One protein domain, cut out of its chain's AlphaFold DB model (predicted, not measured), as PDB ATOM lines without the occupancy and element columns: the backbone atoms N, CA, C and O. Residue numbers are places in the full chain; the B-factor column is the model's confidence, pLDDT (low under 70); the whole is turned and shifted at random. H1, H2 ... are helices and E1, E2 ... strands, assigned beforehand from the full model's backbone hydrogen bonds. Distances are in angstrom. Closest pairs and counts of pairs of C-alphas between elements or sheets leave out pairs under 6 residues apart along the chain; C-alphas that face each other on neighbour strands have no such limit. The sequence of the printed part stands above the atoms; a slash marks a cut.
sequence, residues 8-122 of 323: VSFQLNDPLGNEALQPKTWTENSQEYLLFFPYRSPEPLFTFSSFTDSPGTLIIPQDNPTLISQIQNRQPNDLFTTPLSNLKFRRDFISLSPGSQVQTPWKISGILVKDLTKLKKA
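What this domain is: This is residues 8 to 122 of the 323 residues of an uncharacterized protein of Mycoplasmataceae bacterium RV_VA103A (UniProt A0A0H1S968). A strongly twisted, branched sheet of seven strands makes the body, with the long strand E3 running through its middle, E1 and E2 along one side of it and E5 on the other. Beyond E5 comes the hairpin of E7 and E8, while the stretch after E8 folds back to E6, an edge strand beside E1, and the short helix H1 only grazes the sheet. The printed part has 115 residues, with eight named strands and one named helix in the order E1 E2 E3 E4 E5 H1 E6 E7 E8. The neighbour strands are antiparallel but for the parallel pair E5 and E8, and the class is mostly strand. The whole is compact, with a radius of gyration of the C-alphas of 14.0 A and spans of 44 by 33 by 26 A.

Where its parts are: E3, residues 31 to 40, measures 27.8 A from C-alpha 31 at (43.974, -26.266, -39.932) to C-alpha 40 at (25.405, -39.543, -24.024). E1 is residues 8 to 13, 15.4 A long, E2 residues 25 to 28, and E5 residues 57 to 61, 12.8 A long. E7, residues 87 to 96, measures 22.9 A and bends by 59 degrees at residue 91. E8, residues 106 to 113, measures 22.4 A and ends with C-alpha 113 at (31.256, -29.126, -36.024). E6 is residues 79 to 83, E4 residues 46 to 48, and H1 residues 65 to 72.

How they stand to each other: The pairing along E3 is staggered: E2 pairs with residues 31 to 34, E5 with 33 to 36 and E1 with 37 to 39. N 26 and O 33 are 3.0 A apart in the hairpin of E2 and E3, N 34 and O 60 are 2.8 A apart between E3 and E5, and N 11 and O 39 are 2.7 A apart between E1 and E3. On the other side of E1 from E3 lies E6, antiparallel, with N 10 and O 80 at 2.9 A. E8 is parallel to E5, with N 111 and O 57 at 2.8 A. E7 is its antiparallel neighbour, with N 90 and O 110 at 2.8 A. Residues 80 to 81 of E6 also pair, antiparallel, with residues 120 to 121. E4 pairs with no named strand; its closest C-alpha to E3 is that of Phe 46, 7.1 A from that of Pro 38. H1 grazes the sheet with residues 68 to 72, and its O i to N i+4 pairs are within hydrogen-bond range.

The domain as a whole: The C-alphas farthest apart are those of Gln 101, in the link from E7 to E8, and Ala 122, 44.7 A. The printed part has no cut. The link from E1 to E2, 11 residues, is long. Mean pLDDT of the printed part is 81.7; residues 16 to 22, 41, 49 to 55 and 97 to 105 are under 70.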
ATOM      1  N   VAL A   8      21.109 -32.578 -30.932       94.19
ATOM      2  CA  VAL A   8      21.738 -33.585 -30.085       94.19
ATOM      3  C   VAL A   8      22.413 -32.908 -28.908       94.19
ATOM      4  O   VAL A   8      22.788 -31.736 -28.974       94.19
ATOM      5  N   SER A   9      22.581 -33.664 -27.831       94.12
ATOM      6  CA  SER A   9      23.434 -33.262 -26.724       94.12
ATOM      7  C   SER A   9      24.371 -34.385 -26.337       94.12
ATOM      8  O   SER A   9      23.998 -35.550 -26.448       94.12
ATOM      9  N   PHE A  10      25.563 -34.040 -25.880       93.81
ATOM     10  CA  PHE A  10      26.615 -34.998 -25.573       93.81
ATOM     11  C   PHE A  10      27.626 -34.408 -24.595       93.81
ATOM     12  O   PHE A  10      27.811 -33.195 -24.518       93.81
ATOM     13  N   GLN A  11      28.282 -35.288 -23.855       92.75
ATOM     14  CA  GLN A  11      29.524 -35.028 -23.149       92.75
ATOM     15  C   GLN A  11      30.680 -35.165 -24.136       92.75
ATOM     16  O   GLN A  11      30.630 -35.975 -25.064       92.75
ATOM     17  N   LEU A  12      31.715 -34.359 -23.935       91.06
ATOM     18  CA  LEU A  12      32.950 -34.419 -24.707       91.06
ATOM     19  C   LEU A  12      33.976 -35.228 -23.919       91.06
ATOM     20  O   LEU A  12      34.606 -34.696 -23.000       91.06
ATOM     21  N   ASN A  13      34.160 -36.493 -24.281       88.38
ATOM     22  CA  ASN A  13      35.180 -37.333 -23.670       88.38
ATOM     23  C   ASN A  13      36.458 -37.277 -24.503       88.38
ATOM     24  O   ASN A  13      36.409 -37.325 -25.733       88.38
ATOM     25  N   ASP A  14      37.599 -37.167 -23.829       83.81
ATOM     26  CA  ASP A  14      38.889 -37.318 -24.494       83.81
ATOM     27  C   ASP A  14      39.009 -38.752 -25.052       83.81
ATOM     28  O   ASP A  14      38.448 -39.687 -24.464       83.81
ATOM     29  N   PRO A  15      39.750 -38.958 -26.154       73.50
ATOM     30  CA  PRO A  15      40.052 -40.296 -26.636       73.50
ATOM     31  C   PRO A  15      40.697 -41.158 -25.537       73.50
ATOM     32  O   PRO A  15      41.610 -40.711 -24.838       73.50
ATOM     33  N   LEU A  16      40.205 -42.387 -25.347       60.38
ATOM     34  CA  LEU A  16      40.664 -43.269 -24.271       60.38
ATOM     35  C   LEU A  16      42.119 -43.716 -24.489       60.38
ATOM     36  O   LEU A  16      42.403 -44.511 -25.380       60.38
ATOM     37  N   GLY A  17      43.015 -43.261 -23.608       46.59
ATOM     38  CA  GLY A  17      44.101 -44.043 -22.993       46.59
ATOM     39  C   GLY A  17      45.220 -44.631 -23.862       46.59
ATOM     40  O   GLY A  17      46.139 -45.221 -23.300       46.59
ATOM     41  N   ASN A  18      45.195 -44.485 -25.184       47.22
ATOM     42  CA  ASN A  18      46.299 -44.890 -26.047       47.22
ATOM     43  C   ASN A  18      46.349 -43.951 -27.260       47.22
ATOM     44  O   ASN A  18      45.599 -44.132 -28.217       47.22
ATOM     45  N   GLU A  19      47.217 -42.933 -27.221       50.16
ATOM     46  CA  GLU A  19      47.390 -41.940 -28.303       50.16
ATOM     47  C   GLU A  19      47.681 -42.592 -29.668       50.16
ATOM     48  O   GLU A  19      47.445 -41.990 -30.712       50.16
ATOM     49  N   ALA A  20      48.122 -43.857 -29.662       47.97
ATOM     50  CA  ALA A  20      48.301 -44.691 -30.844       47.97
ATOM     51  C   ALA A  20      46.998 -45.003 -31.612       47.97
ATOM     52  O   ALA A  20      47.066 -45.312 -32.798       47.97
ATOM     53  N   LEU A  21      45.827 -44.951 -30.962       57.25
ATOM     54  CA  LEU A  21      44.533 -45.278 -31.580       57.25
ATOM     55  C   LEU A  21      43.705 -44.052 -31.951       57.25
ATOM     56  O   LEU A  21      42.870 -44.162 -32.842       57.25
ATOM     57  N   GLN A  22      43.922 -42.907 -31.298       67.25
ATOM     58  CA  GLN A  22      43.387 -41.622 -31.738       67.25
ATOM     59  C   GLN A  22      44.067 -40.451 -31.007       67.25
ATOM     60  O   GLN A  22      44.045 -40.413 -29.773       67.25
ATOM     61  N   PRO A  23      44.625 -39.464 -31.730       74.62
ATOM     62  CA  PRO A  23      45.244 -38.306 -31.102       74.62
ATOM     63  C   PRO A  23      44.192 -37.328 -30.556       74.62
ATOM     64  O   PRO A  23      43.052 -37.292 -31.016       74.62
ATOM     65  N   LYS A  24      44.584 -36.496 -29.582       84.88
ATOM     66  CA  LYS A  24      43.734 -35.407 -29.058       84.88
ATOM     67  C   LYS A  24      43.571 -34.253 -30.049       84.88
ATOM     68  O   LYS A  24      42.571 -33.536 -30.007       84.88
ATOM     69  N   THR A  25      44.552 -34.078 -30.930       88.38
ATOM     70  CA  THR A  25      44.565 -33.067 -31.985       88.38
ATOM     71  C   THR A  25      44.871 -33.697 -33.336       88.38
ATOM     72  O   THR A  25      45.504 -34.747 -33.427       88.38
ATOM     73  N   TRP A  26      44.420 -33.058 -34.409       89.31
ATOM     74  CA  TRP A  26      44.749 -33.446 -35.779       89.31
ATOM     75  C   TRP A  26      44.953 -32.203 -36.629       89.31
ATOM     76  O   TRP A  26      44.273 -31.204 -36.420       89.31
ATOM     77  N   THR A  27      45.878 -32.260 -37.585       90.31
ATOM     78  CA  THR A  27      46.118 -31.159 -38.522       90.31
ATOM     79  C   THR A  27      45.905 -31.646 -39.948       90.31
ATOM     80  O   THR A  27      46.518 -32.622 -40.372       90.31
ATOM     81  N   GLU A  28      45.061 -30.946 -40.698       88.06
ATOM     82  CA  GLU A  28      44.825 -31.177 -42.125       88.06
ATOM     83  C   GLU A  28      44.875 -29.815 -42.829       88.06
ATOM     84  O   GLU A  28      44.189 -28.886 -42.414       88.06
ATOM     85  N   ASN A  29      45.694 -29.671 -43.878       88.69
ATOM     86  CA  ASN A  29      45.805 -28.429 -44.663       88.69
ATOM     87  C   ASN A  29      46.035 -27.160 -43.811       88.69
ATOM     88  O   ASN A  29      45.362 -26.151 -44.002       88.69
ATOM     89  N   SER A  30      46.965 -27.225 -42.851       88.50
ATOM     90  CA  SER A  30      47.286 -26.136 -41.906       88.50
ATOM     91  C   SER A  30      46.170 -25.748 -40.924       88.50
ATOM     92  O   SER A  30      46.386 -24.856 -40.107       88.50
ATOM     93  N   GLN A  31      45.016 -26.421 -40.942       92.06
ATOM     94  CA  GLN A  31      43.974 -26.266 -39.932       92.06
ATOM     95  C   GLN A  31      44.162 -27.304 -38.827       92.06
ATOM     96  O   GLN A  31      44.193 -28.507 -39.093       92.06
ATOM     97  N   GLU A  32      44.238 -26.837 -37.582       93.50
ATOM     98  CA  GLU A  32      44.255 -27.696 -36.399       93.50
ATOM     99  C   GLU A  32      42.829 -27.969 -35.898       93.50
ATOM    100  O   GLU A  32      41.953 -27.094 -35.913       93.50
ATOM    101  N   TYR A  33      42.603 -29.193 -35.431       93.44
ATOM    102  CA  TYR A  33      41.339 -29.678 -34.897       93.44
ATOM    103  C   TYR A  33      41.552 -30.320 -33.528       93.44
ATOM    104  O   TYR A  33      42.533 -31.030 -33.322       93.44
ATOM    105  N   LEU A  34      40.609 -30.116 -32.608       92.88
ATOM    106  CA  LEU A  34      40.449 -30.942 -31.411       92.88
ATOM    107  C   LEU A  34      39.555 -32.139 -31.724       92.88
ATOM    108  O   LEU A  34      38.558 -32.010 -32.442       92.88
ATOM    109  N   LEU A  35      39.898 -33.286 -31.149       91.06
ATOM    110  CA  LEU A  35      39.190 -34.543 -31.342       91.06
ATOM    111  C   LEU A  35      38.613 -35.042 -30.018       91.06
ATOM    112  O   LEU A  35      39.315 -35.123 -29.012       91.06
ATOM    113  N   PHE A  36      37.334 -35.411 -30.038       91.00
ATOM    114  CA  PHE A  36      36.621 -35.949 -28.881       91.00
ATOM    115  C   PHE A  36      35.757 -37.139 -29.276       91.00
ATOM    116  O   PHE A  36      35.338 -37.266 -30.425       91.00
ATOM    117  N   PHE A  37      35.393 -37.953 -28.293       89.00
ATOM    118  CA  PHE A  37      34.272 -38.869 -28.414       89.00
ATOM    119  C   PHE A  37      33.020 -38.241 -27.798       89.00
ATOM    120  O   PHE A  37      33.012 -37.931 -26.600       89.00
ATOM    121  N   PRO A  38      31.953 -38.025 -28.587       91.56
ATOM    122  CA  PRO A  38      30.695 -37.534 -28.068       91.56
ATOM    123  C   PRO A  38      29.968 -38.693 -27.386       91.56
ATOM    124  O   PRO A  38      29.617 -39.673 -28.037       91.56
ATOM    125  N   TYR A  39      29.717 -38.579 -26.086       89.31
ATOM    126  CA  TYR A  39      28.969 -39.573 -25.315       89.31
ATOM    127  C   TYR A  39      27.639 -39.013 -24.849       89.31
ATOM    128  O   TYR A  39      27.530 -37.843 -24.490       89.31
ATOM    129  N   ARG A  40      26.625 -39.866 -24.761       85.12
ATOM    130  CA  ARG A  40      25.405 -39.543 -24.024       85.12
ATOM    131  C   ARG A  40      25.126 -40.654 -23.025       85.12
ATOM    132  O   ARG A  40      24.178 -41.408 -23.190       85.12
ATOM    133  N   SER A  41      26.025 -40.711 -22.033       69.75
ATOM    134  CA  SER A  41      26.114 -41.617 -20.878       69.75
ATOM    135  C   SER A  41      25.225 -42.867 -20.927       69.75
ATOM    136  O   SER A  41      24.009 -42.740 -20.746       69.75
ATOM    137  N   PRO A  42      25.800 -44.082 -20.974       71.06
ATOM    138  CA  PRO A  42      27.212 -44.461 -21.070       71.06
ATOM    139  C   PRO A  42      27.673 -44.705 -22.510       71.06
ATOM    140  O   PRO A  42      28.849 -44.977 -22.711       71.06
ATOM    141  N   GLU A  43      26.784 -44.605 -23.498       76.38
ATOM    142  CA  GLU A  43      27.108 -44.983 -24.874       76.38
ATOM    143  C   GLU A  43      27.627 -43.806 -25.710       76.38
ATOM    144  O   GLU A  43      27.262 -42.641 -25.461       76.38
ATOM    145  N   PRO A  44      28.466 -44.092 -26.721       86.12
ATOM    146  CA  PRO A  44      28.794 -43.122 -27.750       86.12
ATOM    147  C   PRO A  44      27.520 -42.605 -28.420       86.12
ATOM    148  O   PRO A  44      26.618 -43.363 -28.769       86.12
ATOM    149  N   LEU A  45      27.446 -41.293 -28.631       90.88
ATOM    150  CA  LEU A  45      26.318 -40.676 -29.321       90.88
ATOM    151  C   LEU A  45      26.261 -41.114 -30.787       90.88
ATOM    152  O   LEU A  45      25.173 -41.311 -31.317       90.88
ATOM    153  N   PHE A  46      27.416 -41.224 -31.439       89.69
ATOM    154  CA  PHE A  46      27.536 -41.690 -32.814       89.69
ATOM    155  C   PHE A  46      28.419 -42.928 -32.826       89.69
ATOM    156  O   PHE A  46      29.516 -42.897 -32.268       89.69
ATOM    157  N   THR A  47      27.980 -43.981 -33.501       84.44
ATOM    158  CA  THR A  47      28.840 -45.114 -33.849       84.44
ATOM    159  C   THR A  47      28.709 -45.382 -35.339       84.44
ATOM    160  O   THR A  47      27.624 -45.315 -35.919       84.44
ATOM    161  N   PHE A  48      29.839 -45.650 -35.980       77.69
ATOM    162  CA  PHE A  48      29.887 -46.087 -37.368       77.69
ATOM    163  C   PHE A  48      30.457 -47.490 -37.307       77.69
ATOM    164  O   PHE A  48      31.662 -47.649 -37.103       77.69
ATOM    165  N   SER A  49      29.593 -48.505 -37.346       61.34
ATOM    166  CA  SER A  49      30.046 -49.870 -37.105       61.34
ATOM    167  C   SER A  49      31.102 -50.239 -38.144       61.34
ATOM    168  O   SER A  49      30.822 -50.239 -39.335       61.34
ATOM    169  N   SER A  50      32.301 -50.528 -37.665       50.38
ATOM    170  CA  SER A  50      33.312 -51.374 -38.291       50.38
ATOM    171  C   SER A  50      33.671 -52.429 -37.238       50.38
ATOM    172  O   SER A  50      33.177 -52.349 -36.111       50.38
ATOM    173  N   PHE A  51      34.520 -53.407 -37.559       35.66
ATOM    174  CA  PHE A  51      34.959 -54.498 -36.664       35.66
ATOM    175  C   PHE A  51      35.531 -54.069 -35.284       35.66
ATOM    176  O   PHE A  51      35.963 -54.924 -34.515       35.66
ATOM    177  N   THR A  52      35.542 -52.775 -34.954       45.81
ATOM    178  CA  THR A  52      36.034 -52.193 -33.701       45.81
ATOM    179  C   THR A  52      35.000 -51.399 -32.888       45.81
ATOM    180  O   THR A  52      35.415 -50.790 -31.906       45.81
ATOM    181  N   ASP A  53      33.704 -51.365 -33.250       50.38
ATOM    182  CA  ASP A  53      32.663 -50.583 -32.535       50.38
ATOM    183  C   ASP A  53      33.152 -49.172 -32.142       50.38
ATOM    184  O   ASP A  53      32.931 -48.678 -31.033       50.38
ATOM    185  N   SER A  54      33.918 -48.536 -33.038       58.97
ATOM    186  CA  SER A  54      34.651 -47.333 -32.674       58.97
ATOM    187  C   SER A  54      33.675 -46.162 -32.501       58.97
ATOM    188  O   SER A  54      32.881 -45.885 -33.413       58.97
ATOM    189  N   PRO A  55      33.708 -45.462 -31.351       65.88
ATOM    190  CA  PRO A  55      32.930 -44.250 -31.165       65.88
ATOM    191  C   PRO A  55      33.261 -43.248 -32.273       65.88
ATOM    192  O   PRO A  55      34.422 -42.968 -32.573       65.88
ATOM    193  N   GLY A  56      32.222 -42.700 -32.898       78.00
ATOM    194  CA  GLY A  56      32.363 -41.701 -33.942       78.00
ATOM    195  C   GLY A  56      33.126 -40.492 -33.415       78.00
ATOM    196  O   GLY A  56      32.732 -39.886 -32.422       78.00
ATOM    197  N   THR A  57      34.214 -40.126 -34.085       88.00
ATOM    198  CA  THR A  57      35.024 -38.977 -33.674       88.00
ATOM    199  C   THR A  57      34.270 -37.677 -33.911       88.00
ATOM    200  O   THR A  57      33.856 -37.410 -35.035       88.00
ATOM    201  N   LEU A  58      34.154 -36.827 -32.895       92.88
ATOM    202  CA  LEU A  58      33.758 -35.435 -33.060       92.88
ATOM    203  C   LEU A  58      34.998 -34.582 -33.354       92.88
ATOM    204  O   LEU A  58      35.970 -34.608 -32.601       92.88
ATOM    205  N   ILE A  59      34.945 -33.822 -34.444       94.06
ATOM    206  CA  ILE A  59      36.018 -32.960 -34.940       94.06
ATOM    207  C   ILE A  59      35.605 -31.508 -34.680       94.06
ATOM    208  O   ILE A  59      34.551 -31.065 -35.144       94.06
ATOM    209  N   ILE A  60      36.426 -30.763 -33.944       94.75
ATOM    210  CA  ILE A  60      36.168 -29.368 -33.572       94.75
ATOM    211  C   ILE A  60      37.315 -28.501 -34.119       94.75
ATOM    212  O   ILE A  60      38.448 -28.694 -33.684       94.75
ATOM    213  N   PRO A  61      37.077 -27.577 -35.071       94.12
ATOM    214  CA  PRO A  61      38.129 -26.691 -35.579       94.12
ATOM    215  C   PRO A  61      38.646 -25.764 -34.475       94.12
ATOM    216  O   PRO A  61      37.872 -25.313 -33.638       94.12
ATOM    217  N   GLN A  62      39.944 -25.456 -34.465       92.44
ATOM    218  CA  GLN A  62      40.542 -24.521 -33.500       92.44
ATOM    219  C   GLN A  62      40.540 -23.053 -33.981       92.44
ATOM    220  O   GLN A  62      41.462 -22.293 -33.699       92.44
ATOM    221  N   ASP A  63      39.515 -22.627 -34.718       88.75
ATOM    222  CA  ASP A  63      39.429 -21.289 -35.327       88.75
ATOM    223  C   ASP A  63      38.804 -20.211 -34.414       88.75
ATOM    224  O   ASP A  63      38.831 -19.024 -34.743       88.75
ATOM    225  N   ASN A  64      38.279 -20.590 -33.240       87.81
ATOM    226  CA  ASN A  64      37.715 -19.667 -32.248       87.81
ATOM    227  C   ASN A  64      38.342 -19.865 -30.851       87.81
ATOM    228  O   ASN A  64      37.834 -20.660 -30.054       87.81
ATOM    229  N   PRO A  65      39.403 -19.113 -30.497       88.12
ATOM    230  CA  PRO A  65      40.142 -19.316 -29.246       88.12
ATOM    231  C   PRO A  65      39.283 -19.209 -27.979       88.12
ATOM    232  O   PRO A  65      39.496 -19.942 -27.013       88.12
ATOM    233  N   THR A  66      38.282 -18.321 -27.971       87.12
ATOM    234  CA  THR A  66      37.405 -18.118 -26.812       87.12
ATOM    235  C   THR A  66      36.534 -19.342 -26.543       87.12
ATOM    236  O   THR A  66      36.471 -19.810 -25.407       87.12
ATOM    237  N   LEU A  67      35.883 -19.887 -27.574       88.19
ATOM    238  CA  LEU A  67      35.041 -21.080 -27.434       88.19
ATOM    239  C   LEU A  67      35.879 -22.336 -27.180       88.19
ATOM    240  O   LEU A  67      35.489 -23.190 -26.388       88.19
ATOM    241  N   ILE A  68      37.062 -22.418 -27.786       91.25
ATOM    242  CA  ILE A  68      38.002 -23.518 -27.555       91.25
ATOM    243  C   ILE A  68      38.476 -23.547 -26.103       91.25
ATOM    244  O   ILE A  68      38.437 -24.606 -25.478       91.25
ATOM    245  N   SER A  69      38.810 -22.390 -25.529       89.31
ATOM    246  CA  SER A  69      39.154 -22.289 -24.108       89.31
ATOM    247  C   SER A  69      38.012 -22.776 -23.204       89.31
ATOM    248  O   SER A  69      38.253 -23.486 -22.228       89.31
ATOM    249  N   GLN A  70      36.751 -22.489 -23.547       87.69
ATOM    250  CA  GLN A  70      35.600 -23.016 -22.799       87.69
ATOM    251  C   GLN A  70      35.480 -24.546 -22.896       87.69
ATOM    252  O   GLN A  70      35.177 -25.199 -21.900       87.69
ATOM    253  N   ILE A  71      35.736 -25.126 -24.072       91.44
ATOM    254  CA  ILE A  71      35.696 -26.581 -24.296       91.44
ATOM    255  C   ILE A  71      36.844 -27.292 -23.565       91.44
ATOM    256  O   ILE A  71      36.653 -28.363 -22.989       91.44
ATOM    257  N   GLN A  72      38.041 -26.711 -23.565       88.81
ATOM    258  CA  GLN A  72      39.207 -27.281 -22.887       88.81
ATOM    259  C   GLN A  72      39.081 -27.206 -21.358       88.81
ATOM    260  O   GLN A  72      39.483 -28.142 -20.676       88.81
ATOM    261  N   ASN A  73      38.439 -26.159 -20.826       91.38
ATOM    262  CA  ASN A  73      38.186 -25.977 -19.388       91.38
ATOM    263  C   ASN A  73      36.861 -26.603 -18.898       91.38
ATOM    264  O   ASN A  73      36.384 -26.289 -17.801       91.38
ATOM    265  N   ARG A  74      36.232 -27.463 -19.708       91.88
ATOM    266  CA  ARG A  74      34.964 -28.125 -19.367       91.88
ATOM    267  C   ARG A  74      35.106 -29.043 -18.152       91.88
ATOM    268  O   ARG A  74      36.152 -29.644 -17.921       91.88
ATOM    269  N   GLN A  75      34.013 -29.221 -17.421       90.88
ATOM    270  CA  GLN A  75      33.906 -30.288 -16.427       90.88
ATOM    271  C   GLN A  75      33.550 -31.617 -17.115       90.88
ATOM    272  O   GLN A  75      32.822 -31.595 -18.108       90.88
ATOM    273  N   PRO A  76      33.978 -32.785 -16.592       84.25
ATOM    274  CA  PRO A  76      33.716 -34.086 -17.224       84.25
ATOM    275  C   PRO A  76      32.234 -34.376 -17.506       84.25
ATOM    276  O   PRO A  76      31.899 -35.049 -18.474       84.25
ATOM    277  N   ASN A  77      31.339 -33.831 -16.679       87.06
ATOM    278  CA  ASN A  77      29.897 -34.035 -16.800       87.06
ATOM    279  C   ASN A  77      29.182 -32.942 -17.609       87.06
ATOM    280  O   ASN A  77      27.956 -32.990 -17.725       87.06
ATOM    281  N   ASP A  78      29.913 -31.962 -18.148       92.31
ATOM    282  CA  ASP A  78      29.322 -30.897 -18.950       92.31
ATOM    283  C   ASP A  78      28.685 -31.468 -20.220       92.31
ATOM    284  O   ASP A  78      29.320 -32.171 -21.007       92.31
ATOM    285  N   LEU A  79      27.417 -31.121 -20.433       93.25
ATOM    286  CA  LEU A  79      26.699 -31.432 -21.659       93.25
ATOM    287  C   LEU A  79      26.792 -30.254 -22.618       93.25
ATOM    288  O   LEU A  79      26.523 -29.111 -22.255       93.25
ATOM    289  N   PHE A  80      27.106 -30.553 -23.868       94.50
ATOM    290  CA  PHE A  80      27.046 -29.628 -24.986       94.50
ATOM    291  C   PHE A  80      25.872 -29.999 -25.878       94.50
ATOM    292  O   PHE A  80      25.467 -31.155 -25.936       94.50
ATOM    293  N   THR A  81      25.310 -29.012 -26.561       94.94
ATOM    294  CA  THR A  81      24.184 -29.155 -27.483       94.94
ATOM    295  C   THR A  81      24.527 -28.522 -28.813       94.94
ATOM    296  O   THR A  81      25.161 -27.466 -28.861       94.94
ATOM    297  N   THR A  82      24.094 -29.152 -29.898       95.31
ATOM    298  CA  THR A  82      24.199 -28.573 -31.236       95.31
ATOM    299  C   THR A  82      23.129 -29.172 -32.154       95.31
ATOM    300  O   THR A  82      22.773 -30.346 -31.985       95.31
ATOM    301  N   PRO A  83      22.564 -28.402 -33.101       95.62
ATOM    302  CA  PRO A  83      21.665 -28.969 -34.097       95.62
ATOM    303  C   PRO A  83      22.434 -29.913 -35.026       95.62
ATOM    304  O   PRO A  83      23.572 -29.626 -35.394       95.62
ATOM    305  N   LEU A  84      21.801 -31.003 -35.468       94.94
ATOM    306  CA  LEU A  84      22.392 -31.912 -36.458       94.94
ATOM    307  C   LEU A  84      22.766 -31.182 -37.759       94.94
ATOM    308  O   LEU A  84      23.761 -31.528 -38.386       94.94
ATOM    309  N   SER A  85      22.052 -30.107 -38.112       95.69
ATOM    310  CA  SER A  85      22.376 -29.263 -39.270       95.69
ATOM    311  C   SER A  85      23.713 -28.516 -39.167       95.69
ATOM    312  O   SER A  85      24.266 -28.080 -40.182       95.69
ATOM    313  N   ASN A  86      24.271 -28.396 -37.957       96.50
ATOM    314  CA  ASN A  86      25.610 -27.859 -37.712       96.50
ATOM    315  C   ASN A  86      26.729 -28.902 -37.867       96.50
ATOM    316  O   ASN A  86      27.905 -28.574 -37.723       96.50
ATOM    317  N   LEU A  87      26.381 -30.153 -38.159       96.06
ATOM    318  CA  LEU A  87      27.329 -31.249 -38.266       96.06
ATOM    319  C   LEU A  87      27.602 -31.595 -39.733       96.06
ATOM    320  O   LEU A  87      26.730 -31.452 -40.595       96.06
ATOM    321  N   LYS A  88      28.823 -32.051 -40.015       95.31
ATOM    322  CA  LYS A  88      29.245 -32.562 -41.322       95.31
ATOM    323  C   LYS A  88      29.972 -33.885 -41.164       95.31
ATOM    324  O   LYS A  88      30.964 -33.960 -40.447       95.31
ATOM    325  N   PHE A  89      29.529 -34.913 -41.871       92.38
ATOM    326  CA  PHE A  89      30.237 -36.179 -41.924       92.38
ATOM    327  C   PHE A  89      31.498 -36.062 -42.780       92.38
ATOM    328  O   PHE A  89      31.481 -35.561 -43.907       92.38
ATOM    329  N   ARG A  90      32.615 -36.523 -42.222       89.88
ATOM    330  CA  ARG A  90      33.929 -36.576 -42.855       89.88
ATOM    331  C   ARG A  90      34.371 -38.033 -42.878       89.88
ATOM    332  O   ARG A  90      34.815 -38.571 -41.867       89.88
ATOM    333  N   ARG A  91      34.226 -38.669 -44.040       86.25
ATOM    334  CA  ARG A  91      34.740 -40.022 -44.263       86.25
ATOM    335  C   ARG A  91      36.268 -40.002 -44.256       86.25
ATOM    336  O   ARG A  91      36.848 -39.085 -44.829       86.25
ATOM    337  N   ASP A  92      36.876 -41.012 -43.641       82.38
ATOM    338  CA  ASP A  92      38.324 -41.265 -43.673       82.38
ATOM    339  C   ASP A  92      39.189 -40.047 -43.291       82.38
ATOM    340  O   ASP A  92      40.222 -39.790 -43.908       82.38
ATOM    341  N   PHE A  93      38.746 -39.269 -42.302       84.38
ATOM    342  CA  PHE A  93      39.375 -38.004 -41.924       84.38
ATOM    343  C   PHE A  93      40.741 -38.186 -41.255       84.38
ATOM    344  O   PHE A  93      41.688 -37.469 -41.571       84.38
ATOM    345  N   ILE A  94      40.843 -39.135 -40.323       79.69
ATOM    346  CA  ILE A  94      42.094 -39.429 -39.619       79.69
ATOM    347  C   ILE A  94      42.722 -40.642 -40.284       79.69
ATOM    348  O   ILE A  94      42.062 -41.664 -40.455       79.69
ATOM    349  N   SER A  95      44.002 -40.535 -40.626       77.19
ATOM    350  CA  SER A  95      44.797 -41.631 -41.167       77.19
ATOM    351  C   SER A  95      45.869 -42.004 -40.152       77.19
ATOM    352  O   SER A  95      46.871 -41.305 -40.021       77.19
ATOM    353  N   LEU A  96      45.662 -43.099 -39.429       72.50
ATOM    354  CA  LEU A  96      46.614 -43.615 -38.455       72.50
ATOM    355  C   LEU A  96      47.491 -44.672 -39.110       72.50
ATOM    356  O   LEU A  96      46.987 -45.649 -39.659       72.50
ATOM    357  N   SER A  97      48.804 -44.501 -39.038       61.88
ATOM    358  CA  SER A  97      49.743 -45.549 -39.434       61.88
ATOM    359  C   SER A  97      49.929 -46.506 -38.256       61.88
ATOM    360  O   SER A  97      50.460 -46.077 -37.228       61.88
ATOM    361  N   PRO A  98      49.532 -47.787 -38.353       53.12
ATOM    362  CA  PRO A  98      49.897 -48.765 -37.338       53.12
ATOM    363  C   PRO A  98      51.422 -48.917 -37.349       53.12
ATOM    364  O   PRO A  98      52.043 -48.842 -38.411       53.12
ATOM    365  N   GLY A  99      52.044 -49.117 -36.186       52.75
ATOM    366  CA  GLY A  99      53.496 -49.295 -36.091       52.75
ATOM    367  C   GLY A  99      54.040 -50.298 -37.121       52.75
ATOM    368  O   GLY A  99      53.492 -51.386 -37.258       52.75
ATOM    369  N   SER A 100      55.070 -49.862 -37.858       46.28
ATOM    370  CA  SER A 100      56.042 -50.519 -38.768       46.28
ATOM    371  C   SER A 100      55.748 -51.824 -39.547       46.28
ATOM    372  O   SER A 100      56.617 -52.225 -40.318       46.28
ATOM    373  N   GLN A 101      54.587 -52.481 -39.456       51.69
ATOM    374  CA  GLN A 101      54.317 -53.744 -40.173       51.69
ATOM    375  C   GLN A 101      52.971 -53.820 -40.912       51.69
ATOM    376  O   GLN A 101      52.732 -54.796 -41.621       51.69
ATOM    377  N   VAL A 102      52.112 -52.801 -40.835       54.06
ATOM    378  CA  VAL A 102      50.860 -52.753 -41.612       54.06
ATOM    379  C   VAL A 102      50.999 -51.709 -42.722       54.06
ATOM    380  O   VAL A 102      51.172 -50.528 -42.446       54.06
ATOM    381  N   GLN A 103      50.940 -52.139 -43.988       52.81
ATOM    382  CA  GLN A 103      51.138 -51.259 -45.157       52.81
ATOM    383  C   GLN A 103      49.953 -50.320 -45.446       52.81
ATOM    384  O   GLN A 103      50.092 -49.393 -46.240       52.81
ATOM    385  N   THR A 104      48.790 -50.540 -44.828       56.38
ATOM    386  CA  THR A 104      47.595 -49.713 -45.033       56.38
ATOM    387  C   THR A 104      47.243 -48.932 -43.765       56.38
ATOM    388  O   THR A 104      47.057 -49.538 -42.707       56.38
ATOM    389  N   PRO A 105      47.150 -47.591 -43.836       64.88
ATOM    390  CA  PRO A 105      46.761 -46.791 -42.687       64.88
ATOM    391  C   PRO A 105      45.307 -47.073 -42.304       64.88
ATOM    392  O   PRO A 105      44.435 -47.233 -43.163       64.88
ATOM    393  N   TRP A 106      45.044 -47.107 -41.003       70.62
ATOM    394  CA  TRP A 106      43.697 -47.178 -40.461       70.62
ATOM    395  C   TRP A 106      43.029 -45.820 -40.620       70.62
ATOM    396  O   TRP A 106      43.521 -44.804 -40.129       70.62
ATOM    397  N   LYS A 107      41.908 -45.810 -41.336       77.62
ATOM    398  CA  LYS A 107      41.140 -44.602 -41.613       77.62
ATOM    399  C   LYS A 107      39.955 -44.515 -40.666       77.62
ATOM    400  O   LYS A 107      39.159 -45.445 -40.587       77.62
ATOM    401  N   ILE A 108      39.832 -43.392 -39.967       79.44
ATOM    402  CA  ILE A 108      38.730 -43.128 -39.039       79.44
ATOM    403  C   ILE A 108      37.856 -42.024 -39.624       79.44
ATOM    404  O   ILE A 108      38.329 -40.938 -39.966       79.44
ATOM    405  N   SER A 109      36.560 -42.310 -39.735       84.56
ATOM    406  CA  SER A 109      35.546 -41.320 -40.100       84.56
ATOM    407  C   SER A 109      35.099 -40.520 -38.874       84.56
ATOM    408  O   SER A 109      35.102 -41.024 -37.752       84.56
ATOM    409  N   GLY A 110      34.675 -39.276 -39.085       88.25
ATOM    410  CA  GLY A 110      34.241 -38.397 -38.006       88.25
ATOM    411  C   GLY A 110      33.119 -37.441 -38.396       88.25
ATOM    412  O   GLY A 110      32.662 -37.390 -39.537       88.25
ATOM    413  N   ILE A 111      32.680 -36.671 -37.409       93.12
ATOM    414  CA  ILE A 111      31.629 -35.668 -37.489       93.12
ATOM    415  C   ILE A 111      32.231 -34.311 -37.121       93.12
ATOM    416  O   ILE A 111      32.619 -34.079 -35.982       93.12
ATOM    417  N   LEU A 112      32.304 -33.408 -38.093       95.44
ATOM    418  CA  LEU A 112      32.808 -32.047 -37.945       95.44
ATOM    419  C   LEU A 112      31.717 -31.096 -37.451       95.44
ATOM    420  O   LEU A 112      30.636 -31.036 -38.039       95.44
ATOM    421  N   VAL A 113      32.035 -30.304 -36.428       96.75
ATOM    422  CA  VAL A 113      31.256 -29.126 -36.024       96.75
ATOM    423  C   VAL A 113      31.610 -27.967 -36.957       96.75
ATOM    424  O   VAL A 113      32.759 -27.537 -36.996       96.75
ATOM    425  N   LYS A 114      30.632 -27.471 -37.722       95.25
ATOM    426  CA  LYS A 114      30.855 -26.429 -38.742       95.25
ATOM    427  C   LYS A 114      30.954 -25.019 -38.166       95.25
ATOM    428  O   LYS A 114      31.731 -24.214 -38.655       95.25
ATOM    429  N   ASP A 115      30.124 -24.718 -37.175       94.19
ATOM    430  CA  ASP A 115      30.026 -23.402 -36.546       94.19
ATOM    431  C   ASP A 115      30.013 -23.577 -35.025       94.19
ATOM    432  O   ASP A 115      29.050 -24.086 -34.437       94.19
ATOM    433  N   LEU A 116      31.111 -23.171 -34.386       93.31
ATOM    434  CA  LEU A 116      31.310 -23.322 -32.945       93.31
ATOM    435  C   LEU A 116      30.318 -22.496 -32.123       93.31
ATOM    436  O   LEU A 116      29.982 -22.889 -31.010       93.31
ATOM    437  N   THR A 117      29.777 -21.400 -32.662       92.38
ATOM    438  CA  THR A 117      28.798 -20.565 -31.940       92.38
ATOM    439  C   THR A 117      27.462 -21.289 -31.715       92.38
ATOM    440  O   THR A 117      26.671 -20.924 -30.839       92.38
ATOM    441  N   LYS A 118      27.218 -22.364 -32.476       93.56
ATOM    442  CA  LYS A 118      26.064 -23.264 -32.339       93.56
ATOM    443  C   LYS A 118      26.344 -24.477 -31.453       93.56
ATOM    444  O   LYS A 118      25.455 -25.318 -31.303       93.56
ATOM    445  N   LEU A 119      27.542 -24.594 -30.881       93.38
ATOM    446  CA  LEU A 119      27.863 -25.572 -29.849       93.38
ATOM    447  C   LEU A 119      27.705 -24.900 -28.481       93.38
ATOM    448  O   LEU A 119      28.539 -24.104 -28.061       93.38
ATOM    449  N   LYS A 120      26.601 -25.188 -27.790       93.00
ATOM    450  CA  LYS A 120      26.243 -24.510 -26.537       93.00
ATOM    451  C   LYS A 120      26.320 -25.468 -25.365       93.00
ATOM    452  O   LYS A 120      25.735 -26.548 -25.425       93.00
ATOM    453  N   LYS A 121      26.965 -25.052 -24.275       93.19
ATOM    454  CA  LYS A 121      26.858 -25.755 -22.993       93.19
ATOM    455  C   LYS A 121      25.396 -25.733 -22.532       93.19
ATOM    456  O   LYS A 121      24.764 -24.680 -22.503       93.19
ATOM    457  N   ALA A 122      24.851 -26.901 -22.227       90.56
ATOM    458  CA  ALA A 122      23.474 -27.067 -21.799       90.56
ATOM    459  C   ALA A 122      23.288 -26.646 -20.337       90.56
ATOM    460  O   ALA A 122      24.131 -26.913 -19.481       90.56
TER     461      ALA A 122